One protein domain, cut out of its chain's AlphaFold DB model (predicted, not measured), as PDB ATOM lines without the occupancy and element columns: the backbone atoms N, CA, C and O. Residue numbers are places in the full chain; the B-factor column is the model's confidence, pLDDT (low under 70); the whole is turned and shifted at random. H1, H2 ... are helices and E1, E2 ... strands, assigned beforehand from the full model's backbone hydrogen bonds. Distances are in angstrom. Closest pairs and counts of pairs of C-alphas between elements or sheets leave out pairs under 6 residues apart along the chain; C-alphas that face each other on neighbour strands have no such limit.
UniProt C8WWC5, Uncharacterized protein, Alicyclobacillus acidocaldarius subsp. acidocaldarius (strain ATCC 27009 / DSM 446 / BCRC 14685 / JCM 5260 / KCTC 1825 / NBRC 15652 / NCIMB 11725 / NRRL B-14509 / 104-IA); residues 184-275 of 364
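Overview. This is residues 184 to 275 of the 364 residues of an uncharacterized protein of Alicyclobacillus acidocaldarius subsp. acidocaldarius (strain ATCC 27009 / DSM 446 / BCRC 14685 / JCM 5260 / KCTC 1825 / NBRC 15652 / NCIMB 11725 / NRRL B-14509 / 104-IA) (UniProt C8WWC5). A long helix, H3, runs along one face of a small twisted sheet of four strands, and the other face of the sheet is bare of named elements. H1 packs on H3 at a steep angle, the short H2 packs on the part of H3 nearer its first residue, and the turn from H3 into E3 sticks out at one end with residues 244 to 251. The printed part has 92 residues with three named helices and four named strands, in the order H1, E1, E2, H2, H3, E3, E4. The sheet has the order E1, E4, E3, E2 and is antiparallel throughout; the class is mixed, helices and strands. The whole is compact, with a radius of gyration of the C-alphas of 13.5 A, yet elongated in outline, spanning 43 by 27 by 23 A.

Along the chain. H1, residues 184 to 193, begins at C-alpha 184 at (130.529, 146.565, 141.972) and is 14.3 A long. E1 is residues 198 to 200, E2 residues 209 to 211, and H2 residues 217 to 220. H3, residues 226 to 244, begins at C-alpha 226 at (108.047, 147.334, 133.648) and is 26.7 A long. E3, residues 251 to 260, is 28.0 A long. E4, residues 270 to 275, is 16.5 A long and ends at C-alpha 275 at (126.130, 136.816, 123.949).

Arrangement. The sheet is strongly twisted, but only just, with C-alphas up to 4.5 A off its best plane. E3 and E4 form a hairpin, with N 258 and O 272 2.8 A apart, within hydrogen-bond range. E1 and E4 have N 199 and O 271 at 2.9 A, and E3 and E2 have N 257 and O 210 at 2.8 A, both within that range. H3 is on the sheet at a height of 9.3 A, two layers with the helix on one face. It lies over E1 and E3 and runs along the strands, at 10 degrees to E3 on the local plane; the closest C-alphas of H3 and E3 are those of Asp 239 and Ala 255, 6.3 A apart. H1 touches H3 at a steep tilt of 48 degrees, opposite ways, closest at the C-alphas of Met 186 and Leu 238, 6.2 A apart. H2 touches H3 with residues 229 to 233 of H3 alone, closest at the C-alphas of Ile 220 and Gln 229, 5.4 A apart. H1 and H2 are apart, and neither is on the sheet. In H1 and H3 every O i to N i+4 pair is within hydrogen-bond range; H2 is too short for such a pair.

Size, cuts and confidence. The C-alphas farthest apart are those of His 248 and Arg 266, 44.2 A. The printed part has no cut and no long link. Mean pLDDT of the printed part is 80.5, with residue 195, residues 244 to 249 and residues 262 to 266 under 70.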
ATOM      1  N   SER A 184     131.678 146.938 141.132       70.06
ATOM      2  CA  SER A 184     130.529 146.565 141.972       70.06
ATOM      3  C   SER A 184     129.237 146.584 141.164       70.06
ATOM      4  O   SER A 184     128.548 145.571 141.089       70.06
ATOM      5  N   VAL A 185     128.973 147.692 140.463       72.25
ATOM      6  CA  VAL A 185     127.778 147.865 139.626       72.25
ATOM      7  C   VAL A 185     127.705 146.777 138.558       72.25
ATOM      8  O   VAL A 185     126.662 146.160 138.365       72.25
ATOM      9  N   MET A 186     128.815 146.480 137.885       73.62
ATOM     10  CA  MET A 186     128.850 145.415 136.883       73.62
ATOM     11  C   MET A 186     128.608 144.032 137.475       73.62
ATOM     12  O   MET A 186     127.968 143.209 136.826       73.62
ATOM     13  N   ARG A 187     129.088 143.767 138.693       77.19
ATOM     14  CA  ARG A 187     128.841 142.501 139.387       77.19
ATOM     15  C   ARG A 187     127.374 142.357 139.784       77.19
ATOM     16  O   ARG A 187     126.797 141.305 139.538       77.19
ATOM     17  N   GLU A 188     126.776 143.403 140.342       76.12
ATOM     18  CA  GLU A 188     125.354 143.437 140.709       76.12
ATOM     19  C   GLU A 188     124.460 143.267 139.474       76.12
ATOM     20  O   GLU A 188     123.536 142.450 139.465       76.12
ATOM     21  N   LEU A 189     124.784 143.971 138.385       76.31
ATOM     22  CA  LEU A 189     124.110 143.802 137.101       76.31
ATOM     23  C   LEU A 189     124.290 142.383 136.558       76.31
ATOM     24  O   LEU A 189     123.310 141.792 136.124       76.31
ATOM     25  N   ALA A 190     125.491 141.803 136.609       79.50
ATOM     26  CA  ALA A 190     125.712 140.430 136.158       79.50
ATOM     27  C   ALA A 190     124.832 139.441 136.937       79.50
ATOM     28  O   ALA A 190     124.034 138.739 136.319       79.50
ATOM     29  N   GLN A 191     124.882 139.497 138.270       82.25
ATOM     30  CA  GLN A 191     124.119 138.619 139.162       82.25
ATOM     31  C   GLN A 191     122.607 138.753 138.967       82.25
ATOM     32  O   GLN A 191     121.905 137.751 138.912       82.25
ATOM     33  N   SER A 192     122.092 139.976 138.801       77.00
ATOM     34  CA  SER A 192     120.658 140.176 138.536       77.00
ATOM     35  C   SER A 192     120.189 139.596 137.196       77.00
ATOM     36  O   SER A 192     118.991 139.408 136.988       77.00
ATOM     37  N   THR A 193     121.121 139.311 136.283       74.44
ATOM     38  CA  THR A 193     120.819 138.814 134.936       74.44
ATOM     39  C   THR A 193     121.090 137.326 134.751       74.44
ATOM     40  O   THR A 193     120.694 136.778 133.722       74.44
ATOM     41  N   ASP A 194     121.726 136.675 135.722       70.31
ATOM     42  CA  ASP A 194     121.933 135.231 135.722       70.31
ATOM     43  C   ASP A 194     120.581 134.553 136.016       70.31
ATOM     44  O   ASP A 194     119.973 134.757 137.062       70.31
ATOM     45  N   GLY A 195     120.049 133.818 135.037       69.31
ATOM     46  CA  GLY A 195     118.766 133.106 135.141       69.31
ATOM     47  C   GLY A 195     117.611 133.701 134.333       69.31
ATOM     48  O   GLY A 195     116.552 133.089 134.253       69.31
ATOM     49  N   HIS A 196     117.796 134.859 133.693       77.19
ATOM     50  CA  HIS A 196     116.820 135.389 132.744       77.19
ATOM     51  C   HIS A 196     117.507 135.587 131.397       77.19
ATOM     52  O   HIS A 196     118.364 136.458 131.250       77.19
ATOM     53  N   SER A 197     117.127 134.787 130.410       85.62
ATOM     54  CA  SER A 197     117.630 134.861 129.035       85.62
ATOM     55  C   SER A 197     116.569 135.364 128.060       85.62
ATOM     56  O   SER A 197     116.900 135.908 127.011       85.62
ATOM     57  N   THR A 198     115.293 135.236 128.416       89.25
ATOM     58  CA  THR A 198     114.164 135.567 127.552       89.25
ATOM     59  C   THR A 198     113.443 136.828 128.018       89.25
ATOM     60  O   THR A 198     113.428 137.187 129.204       89.25
ATOM     61  N   LEU A 199     112.839 137.541 127.072       90.81
ATOM     62  CA  LEU A 199     111.899 138.624 127.339       90.81
ATOM     63  C   LEU A 199     110.822 138.684 126.259       90.81
ATOM     64  O   LEU A 199     110.985 138.137 125.168       90.81
ATOM     65  N   ARG A 200     109.721 139.368 126.567       90.81
ATOM     66  CA  ARG A 200     108.656 139.658 125.606       90.81
ATOM     67  C   ARG A 200     108.735 141.109 125.163       90.81
ATOM     68  O   ARG A 200     108.875 142.011 125.994       90.81
ATOM     69  N   LEU A 201     108.637 141.310 123.857       90.44
ATOM     70  CA  LEU A 201     108.638 142.614 123.215       90.44
ATOM     71  C   LEU A 201     107.208 143.017 122.843       90.44
ATOM     72  O   LEU A 201     106.386 142.182 122.483       90.44
ATOM     73  N   ARG A 202     106.904 144.311 122.919       89.88
ATOM     74  CA  ARG A 202     105.619 144.886 122.497       89.88
ATOM     75  C   ARG A 202     105.441 144.790 120.991       89.88
ATOM     76  O   ARG A 202     104.347 144.483 120.528       89.88
ATOM     77  N   GLU A 203     106.524 145.030 120.261       85.69
ATOM     78  CA  GLU A 203     106.550 145.139 118.808       85.69
ATOM     79  C   GLU A 203     107.593 144.196 118.216       85.69
ATOM     80  O   GLU A 203     108.605 143.880 118.845       85.69
ATOM     81  N   ASN A 204     107.330 143.732 116.994       85.19
ATOM     82  CA  ASN A 204     108.258 142.881 116.265       85.19
ATOM     83  C   ASN A 204     109.258 143.763 115.509       85.19
ATOM     84  O   ASN A 204     108.834 144.554 114.661       85.19
ATOM     85  N   PRO A 205     110.564 143.665 115.787       83.19
ATOM     86  CA  PRO A 205     111.534 144.476 115.084       83.19
ATOM     87  C   PRO A 205     111.727 144.040 113.634       83.19
ATOM     88  O   PRO A 205     111.531 142.885 113.262       83.19
ATOM     89  N   SER A 206     112.187 144.986 112.816       80.62
ATOM     90  CA  SER A 206     112.488 144.752 111.400       80.62
ATOM     91  C   SER A 206     113.626 143.750 111.187       80.62
ATOM     92  O   SER A 206     113.631 143.030 110.191       80.62
ATOM     93  N   SER A 207     114.579 143.688 112.124       81.94
ATOM     94  CA  SER A 207     115.659 142.704 112.139       81.94
ATOM     95  C   SER A 207     115.436 141.691 113.263       81.94
ATOM     96  O   SER A 207     115.247 142.105 114.410       81.94
ATOM     97  N   PRO A 208     115.544 140.376 112.989       84.06
ATOM     98  CA  PRO A 208     115.481 139.354 114.028       84.06
ATOM     99  C   PRO A 208     116.718 139.371 114.931       84.06
ATOM    100  O   PRO A 208     116.683 138.808 116.015       84.06
ATOM    101  N   LEU A 209     117.815 140.011 114.515       85.94
ATOM    102  CA  LEU A 209     119.028 140.147 115.312       85.94
ATOM    103  C   LEU A 209     119.296 141.623 115.603       85.94
ATOM    104  O   LEU A 209     119.446 142.429 114.683       85.94
ATOM    105  N   VAL A 210     119.388 141.966 116.884       85.06
ATOM    106  CA  VAL A 210     119.555 143.349 117.342       85.06
ATOM    107  C   VAL A 210     120.674 143.396 118.370       85.06
ATOM    108  O   VAL A 210     120.623 142.687 119.370       85.06
ATOM    109  N   SER A 211     121.692 144.225 118.144       86.12
ATOM    110  CA  SER A 211     122.808 144.403 119.082       86.12
ATOM    111  C   SER A 211     122.443 145.381 120.199       86.12
ATOM    112  O   SER A 211     121.835 146.419 119.937       86.12
ATOM    113  N   PHE A 212     122.869 145.112 121.436       85.31
ATOM    114  CA  PHE A 212     122.722 146.067 122.542       85.31
ATOM    115  C   PHE A 212     123.520 147.357 122.319       85.31
ATOM    116  O   PHE A 212     123.109 148.430 122.770       85.31
ATOM    117  N   GLY A 213     124.603 147.293 121.537       77.56
ATOM    118  CA  GLY A 213     125.334 148.481 121.099       77.56
ATOM    119  C   GLY A 213     124.449 149.478 120.341       77.56
ATOM    120  O   GLY A 213     124.609 150.683 120.512       77.56
ATOM    121  N   SER A 214     123.464 148.990 119.579       76.62
ATOM    122  CA  SER A 214     122.540 149.814 118.783       76.62
ATOM    123  C   SER A 214     121.221 150.171 119.481       76.62
ATOM    124  O   SER A 214     120.420 150.891 118.898       76.62
ATOM    125  N   MET A 215     120.957 149.682 120.700       79.81
ATOM    126  CA  MET A 215     119.667 149.904 121.373       79.81
ATOM    127  C   MET A 215     119.622 151.228 122.142       79.81
ATOM    128  O   MET A 215     120.279 151.374 123.173       79.81
ATOM    129  N   GLY A 216     118.836 152.199 121.682       76.44
ATOM    130  CA  GLY A 216     118.558 153.424 122.429       76.44
ATOM    131  C   GLY A 216     117.468 153.253 123.493       76.44
ATOM    132  O   GLY A 216     117.094 152.143 123.874       76.44
ATOM    133  N   ARG A 217     116.957 154.376 124.008       77.69
ATOM    134  CA  ARG A 217     115.901 154.383 125.042       77.69
ATOM    135  C   ARG A 217     114.569 153.871 124.492       77.69
ATOM    136  O   ARG A 217     113.838 153.181 125.191       77.69
ATOM    137  N   GLU A 218     114.292 154.153 123.227       79.00
ATOM    138  CA  GLU A 218     113.132 153.669 122.482       79.00
ATOM    139  C   GLU A 218     113.046 152.139 122.472       79.00
ATOM    140  O   GLU A 218     111.975 151.578 122.688       79.00
ATOM    141  N   TRP A 219     114.188 151.459 122.339       81.25
ATOM    142  CA  TRP A 219     114.260 150.000 122.407       81.25
ATOM    143  C   TRP A 219     113.905 149.462 123.783       81.25
ATOM    144  O   TRP A 219     113.248 148.434 123.900       81.25
ATOM    145  N   ILE A 220     114.300 150.170 124.835       81.38
ATOM    146  CA  ILE A 220     114.013 149.754 126.205       81.38
ATOM    147  C   ILE A 220     112.507 149.777 126.454       81.38
ATOM    148  O   ILE A 220     111.981 148.848 127.060       81.38
ATOM    149  N   HIS A 221     111.797 150.767 125.905       84.19
ATOM    150  CA  HIS A 221     110.337 150.848 125.978       84.19
ATOM    151  C   HIS A 221     109.603 149.750 125.195       84.19
ATOM    152  O   HIS A 221     108.404 149.563 125.415       84.19
ATOM    153  N   GLN A 222     110.297 148.986 124.343       85.50
ATOM    154  CA  GLN A 222     109.713 147.812 123.693       85.50
ATOM    155  C   GLN A 222     109.517 146.637 124.653       85.50
ATOM    156  O   GLN A 222     108.809 145.706 124.295       85.50
ATOM    157  N   GLY A 223     110.081 146.640 125.866       86.06
ATOM    158  CA  GLY A 223     109.739 145.625 126.867       86.06
ATOM    159  C   GLY A 223     108.236 145.639 127.183       86.06
ATOM    160  O   GLY A 223     107.656 146.710 127.396       86.06
ATOM    161  N   LEU A 224     107.603 144.459 127.202       88.38
ATOM    162  CA  LEU A 224     106.150 144.316 127.359       88.38
ATOM    163  C   LEU A 224     105.619 145.039 128.611       88.38
ATOM    164  O   LEU A 224     104.727 145.886 128.491       88.38
ATOM    165  N   GLY A 225     106.223 144.786 129.775       89.19
ATOM    166  CA  GLY A 225     105.916 145.441 131.044       89.19
ATOM    167  C   GLY A 225     107.148 146.040 131.740       89.19
ATOM    168  O   GLY A 225     108.274 145.927 131.249       89.19
ATOM    169  N   PRO A 226     106.961 146.684 132.908       89.00
ATOM    170  CA  PRO A 226     108.047 147.334 133.648       89.00
ATOM    171  C   PRO A 226     109.203 146.387 134.003       89.00
ATOM    172  O   PRO A 226     110.365 146.792 134.008       89.00
ATOM    173  N   ALA A 227     108.899 145.111 134.260       89.12
ATOM    174  CA  ALA A 227     109.898 144.093 134.561       89.12
ATOM    175  C   ALA A 227     110.785 143.780 133.343       89.12
ATOM    176  O   ALA A 227     112.010 143.739 133.472       89.12
ATOM    177  N   GLU A 228     110.197 143.611 132.155       89.88
ATOM    178  CA  GLU A 228     110.926 143.377 130.905       89.88
ATOM    179  C   GLU A 228     111.746 144.602 130.493       89.88
ATOM    180  O   GLU A 228     112.889 144.449 130.067       89.88
ATOM    181  N   GLN A 229     111.205 145.811 130.668       88.88
ATOM    182  CA  GLN A 229     111.925 147.058 130.387       88.88
ATOM    183  C   GLN A 229     113.145 147.214 131.299       88.88
ATOM    184  O   GLN A 229     114.249 147.484 130.823       88.88
ATOM    185  N   LYS A 230     112.978 146.974 132.608       87.44
ATOM    186  CA  LYS A 230     114.086 146.993 133.573       87.44
ATOM    187  C   LYS A 230     115.145 145.947 133.226       87.44
ATOM    188  O   LYS A 230     116.332 146.258 133.238       87.44
ATOM    189  N   ARG A 231     114.725 144.731 132.869       89.50
ATOM    190  CA  ARG A 231     115.625 143.644 132.457       89.50
ATOM    191  C   ARG A 231     116.415 144.011 131.199       89.50
ATOM    192  O   ARG A 231     117.633 143.850 131.176       89.50
ATOM    193  N   LEU A 232     115.745 144.547 130.179       87.88
ATOM    194  CA  LEU A 232     116.383 144.986 128.940       87.88
ATOM    195  C   LEU A 232     117.385 146.119 129.195       87.88
ATOM    196  O   LEU A 232     118.514 146.056 128.712       87.88
ATOM    197  N   MET A 233     117.014 147.105 130.019       86.75
ATOM    198  CA  MET A 233     117.922 148.164 130.469       86.75
ATOM    199  C   MET A 233     119.169 147.577 131.143       86.75
ATOM    200  O   MET A 233     120.285 147.928 130.770       86.75
ATOM    201  N   GLN A 234     119.002 146.649 132.092       85.38
ATOM    202  CA  GLN A 234     120.121 146.005 132.787       85.38
ATOM    203  C   GLN A 234     121.052 145.263 131.818       85.38
ATOM    204  O   GLN A 234     122.272 145.385 131.933       85.38
ATOM    205  N   TRP A 235     120.506 144.537 130.837       88.75
ATOM    206  CA  TRP A 235     121.307 143.853 129.816       88.75
ATOM    207  C   TRP A 235     122.091 144.821 128.935       88.75
ATOM    208  O   TRP A 235     123.291 144.620 128.746       88.75
ATOM    209  N   VAL A 236     121.435 145.870 128.431       84.56
ATOM    210  CA  VAL A 236     122.066 146.896 127.588       84.56
ATOM    211  C   VAL A 236     123.157 147.631 128.360       84.56
ATOM    212  O   VAL A 236     124.255 147.834 127.842       84.56
ATOM    213  N   MET A 237     122.887 148.006 129.612       82.19
ATOM    214  CA  MET A 237     123.870 148.658 130.474       82.19
ATOM    215  C   MET A 237     125.074 147.755 130.724       82.19
ATOM    216  O   MET A 237     126.203 148.189 130.521       82.19
ATOM    217  N   LEU A 238     124.850 146.499 131.117       83.94
ATOM    218  CA  LEU A 238     125.934 145.555 131.374       83.94
ATOM    219  C   LEU A 238     126.804 145.335 130.129       83.94
ATOM    220  O   LEU A 238     128.027 145.365 130.240       83.94
ATOM    221  N   ASP A 239     126.195 145.155 128.954       82.50
ATOM    222  CA  ASP A 239     126.929 144.988 127.694       82.50
ATOM    223  C   ASP A 239     127.783 146.215 127.363       82.50
ATOM    224  O   ASP A 239     128.972 146.081 127.084       82.50
ATOM    225  N   ARG A 240     127.225 147.421 127.491       80.38
ATOM    226  CA  ARG A 240     127.963 148.670 127.247       80.38
ATOM    227  C   ARG A 240     129.107 148.879 128.227       80.38
ATOM    228  O   ARG A 240     130.186 149.304 127.818       80.38
ATOM    229  N   LEU A 241     128.896 148.570 129.505       75.69
ATOM    230  CA  LEU A 241     129.949 148.657 130.512       75.69
ATOM    231  C   LEU A 241     131.065 147.641 130.223       75.69
ATOM    232  O   LEU A 241     132.237 148.022 130.217       75.69
ATOM    233  N   LEU A 242     130.721 146.393 129.882       76.69
ATOM    234  CA  LEU A 242     131.688 145.366 129.474       76.69
ATOM    235  C   LEU A 242     132.446 145.751 128.199       76.69
ATOM    236  O   LEU A 242     133.657 145.565 128.137       76.69
ATOM    237  N   ALA A 243     131.755 146.297 127.198       71.94
ATOM    238  CA  ALA A 243     132.357 146.740 125.946       71.94
ATOM    239  C   ALA A 243     133.278 147.951 126.140       71.94
ATOM    240  O   ALA A 243     134.259 148.092 125.411       71.94
ATOM    241  N   SER A 244     132.981 148.808 127.124       68.62
ATOM    242  CA  SER A 244     133.839 149.944 127.453       68.62
ATOM    243  C   SER A 244     135.182 149.473 128.010       68.62
ATOM    244  O   SER A 244     136.223 150.001 127.634       68.62
ATOM    245  N   VAL A 245     135.201 148.425 128.836       65.44
ATOM    246  CA  VAL A 245     136.449 147.881 129.377       65.44
ATOM    247  C   VAL A 245     137.031 146.881 128.384       65.44
ATOM    248  O   VAL A 245     136.898 145.672 128.548       65.44
ATOM    249  N   ALA A 246     137.655 147.386 127.318       55.31
ATOM    250  CA  ALA A 246     138.298 146.545 126.315       55.31
ATOM    251  C   ALA A 246     139.451 145.738 126.952       55.31
ATOM    252  O   ALA A 246     140.444 146.338 127.369       55.31
ATOM    253  N   PRO A 247     139.377 144.393 127.027       57.56
ATOM    254  CA  PRO A 247     140.465 143.603 127.598       57.56
ATOM    255  C   PRO A 247     141.638 143.469 126.613       57.56
ATOM    256  O   PRO A 247     142.790 143.423 127.031       57.56
ATOM    257  N   HIS A 248     141.351 143.416 125.304       65.44
ATOM    258  CA  HIS A 248     142.343 143.276 124.235       65.44
ATOM    259  C   HIS A 248     141.751 143.753 122.890       65.44
ATOM    260  O   HIS A 248     140.618 143.393 122.585       65.44
ATOM    261  N   PRO A 249     142.483 144.476 122.015       65.81
ATOM    262  CA  PRO A 249     141.961 144.931 120.711       65.81
ATOM    263  C   PRO A 249     141.462 143.819 119.763       65.81
ATOM    264  O   PRO A 249     140.594 144.069 118.916       65.81
ATOM    265  N   PHE A 250     141.980 142.593 119.905       70.31
ATOM    266  CA  PHE A 250     141.617 141.429 119.088       70.31
ATOM    267  C   PHE A 250     140.473 140.599 119.675       70.31
ATOM    268  O   PHE A 250     139.914 139.755 118.962       70.31
ATOM    269  N   ASP A 251     140.098 140.883 120.924       77.00
ATOM    270  CA  ASP A 251     138.976 140.260 121.602       77.00
ATOM    271  C   ASP A 251     137.806 141.240 121.614       77.00
ATOM    272  O   ASP A 251     137.871 142.345 122.150       77.00
ATOM    273  N   ARG A 252     136.711 140.847 120.973       81.19
ATOM    274  CA  ARG A 252     135.474 141.623 120.952       81.19
ATOM    275  C   ARG A 252     134.401 140.816 121.645       81.19
ATOM    276  O   ARG A 252     134.221 139.643 121.343       81.19
ATOM    277  N   ARG A 253     133.683 141.457 122.552       84.56
ATOM    278  CA  ARG A 253     132.470 140.911 123.148       84.56
ATOM    279  C   ARG A 253     131.300 141.761 122.699       84.56
ATOM    280  O   ARG A 253     131.466 142.954 122.455       84.56
ATOM    281  N   GLY A 254     130.151 141.133 122.561       84.88
ATOM    282  CA  GLY A 254     128.904 141.826 122.310       84.88
ATOM    283  C   GLY A 254     127.746 140.950 122.722       84.88
ATOM    284  O   GLY A 254     127.876 139.732 122.823       84.88
ATOM    285  N   ALA A 255     126.612 141.566 122.960       89.56
ATOM    286  CA  ALA A 255     125.383 140.867 123.245       89.56
ATOM    287  C   ALA A 255     124.220 141.597 122.582       89.56
ATOM    288  O   ALA A 255     124.347 142.715 122.071       89.56
ATOM    289  N   GLY A 256     123.073 140.943 122.571       90.56
ATOM    290  CA  GLY A 256     121.888 141.509 121.970       90.56
ATOM    291  C   GLY A 256     120.679 140.618 122.133       90.56
ATOM    292  O   GLY A 256     120.666 139.695 122.948       90.56
ATOM    293  N   LEU A 257     119.670 140.901 121.322       90.94
ATOM    294  CA  LEU A 257     118.453 140.117 121.217       90.94
ATOM    295  C   LEU A 257     118.398 139.384 119.883       90.94
ATOM    296  O   LEU A 257     118.769 139.925 118.838       90.94
ATOM    297  N   PHE A 258     117.924 138.150 119.955       89.62
ATOM    298  CA  PHE A 258     117.476 137.355 118.831       89.62
ATOM    299  C   PHE A 258     115.968 137.154 118.980       89.62
ATOM    300  O   PHE A 258     115.517 136.532 119.940       89.62
ATOM    301  N   VAL A 259     115.187 137.737 118.078       88.31
ATOM    302  CA  VAL A 259     113.728 137.666 118.105       88.31
ATOM    303  C   VAL A 259     113.270 136.421 117.371       88.31
ATOM    304  O   VAL A 259     113.526 136.255 116.178       88.31
ATOM    305  N   ILE A 260     112.568 135.558 118.097       82.38
ATOM    306  CA  ILE A 260     111.958 134.358 117.546       82.38
ATOM    307  C   ILE A 260     110.685 134.798 116.827       82.38
ATOM    308  O   ILE A 260     109.683 135.160 117.444       82.38
ATOM    309  N   GLN A 261     110.745 134.807 115.499       71.12
ATOM    310  CA  GLN A 261     109.589 135.106 114.666       71.12
ATOM    311  C   GLN A 261     108.739 133.838 114.535       71.12
ATOM    312  O   GLN A 261     109.047 132.963 113.729       71.12
ATOM    313  N   GLU A 262     107.674 133.728 115.330       66.44
ATOM    314  CA  GLU A 262     106.654 132.692 115.149       66.44
ATOM    315  C   GLU A 262     105.531 133.232 114.247       66.44
ATOM    316  O   GLU A 262     104.692 134.005 114.708       66.44
ATOM    317  N   PRO A 263     105.462 132.835 112.960       54.88
ATOM    318  CA  PRO A 263     104.490 133.392 112.013       54.88
ATOM    319  C   PRO A 263     103.028 133.024 112.329       54.88
ATOM    320  O   PRO A 263     102.114 133.588 111.737       54.88
ATOM    321  N   ALA A 264     102.795 132.074 113.241       56.00
ATOM    322  CA  ALA A 264     101.473 131.523 113.535       56.00
ATOM    323  C   ALA A 264     100.812 132.089 114.805       56.00
ATOM    324  O   ALA A 264      99.616 131.874 115.005       56.00
ATOM    325  N   ARG A 265     101.550 132.801 115.669       59.16
ATOM    326  CA  ARG A 265     101.007 133.328 116.928       59.16
ATOM    327  C   ARG A 265     100.740 134.827 116.819       59.16
ATOM    328  O   ARG A 265     101.599 135.591 116.402       59.16
ATOM    329  N   ARG A 266      99.544 135.254 117.245       60.62
ATOM    330  CA  ARG A 266      99.208 136.677 117.471       60.62
ATOM    331  C   ARG A 266      99.785 137.217 118.787       60.62
ATOM    332  O   ARG A 266      99.412 138.306 119.214       60.62
ATOM    333  N   ASP A 267     100.641 136.440 119.438       74.81
ATOM    334  CA  ASP A 267     101.238 136.800 120.712       74.81
ATOM    335  C   ASP A 267     102.372 137.810 120.526       74.81
ATOM    336  O   ASP A 267     102.940 137.977 119.444       74.81
ATOM    337  N   HIS A 268     102.709 138.483 121.620       85.69
ATOM    338  CA  HIS A 268     103.864 139.366 121.683       85.69
ATOM    339  C   HIS A 268     105.164 138.606 121.353       85.69
ATOM    340  O   HIS A 268     105.377 137.522 121.908       85.69
ATOM    341  N   PRO A 269     106.047 139.160 120.499       88.12
ATOM    342  CA  PRO A 269     107.284 138.499 120.105       88.12
ATOM    343  C   PRO A 269     108.172 138.176 121.307       88.12
ATOM    344  O   PRO A 269     108.366 138.997 122.210       88.12
ATOM    345  N   VAL A 270     108.742 136.971 121.298       88.38
ATOM    346  CA  VAL A 270     109.702 136.520 122.307       88.38
ATOM    347  C   VAL A 270     111.109 136.743 121.772       88.38
ATOM    348  O   VAL A 270     111.442 136.334 120.659       88.38
ATOM    349  N   ALA A 271     111.939 137.398 122.573       90.31
ATOM    350  CA  ALA A 271     113.340 137.611 122.269       90.31
ATOM    351  C   ALA A 271     114.224 136.874 123.269       90.31
ATOM    352  O   ALA A 271     113.980 136.889 124.477       90.31
ATOM    353  N   VAL A 272     115.279 136.267 122.744       90.56
ATOM    354  CA  VAL A 272     116.320 135.578 123.497       90.56
ATOM    355  C   VAL A 272     117.563 136.450 123.512       90.56
ATOM    356  O   VAL A 272     117.995 136.964 122.480       90.56
ATOM    357  N   ARG A 273     118.169 136.607 124.682       92.50
ATOM    358  CA  ARG A 273     119.471 137.238 124.831       92.50
ATOM    359  C   ARG A 273     120.536 136.332 124.228       92.50
ATOM    360  O   ARG A 273     120.730 135.212 124.689       92.50
ATOM    361  N   TRP A 274     121.281 136.852 123.264       91.06
ATOM    362  CA  TRP A 274     122.525 136.233 122.816       91.06
ATOM    363  C   TRP A 274     123.718 136.981 123.405       91.06
ATOM    364  O   TRP A 274     123.663 138.189 123.656       91.06
ATOM    365  N   ARG A 275     124.815 136.262 123.621       91.44
ATOM    366  CA  ARG A 275     126.130 136.816 123.949       91.44
ATOM    367  C   ARG A 275     127.135 136.236 122.972       91.44
ATOM    368  O   ARG A 275     127.062 135.063 122.639       91.44
TER     369      ARG A 275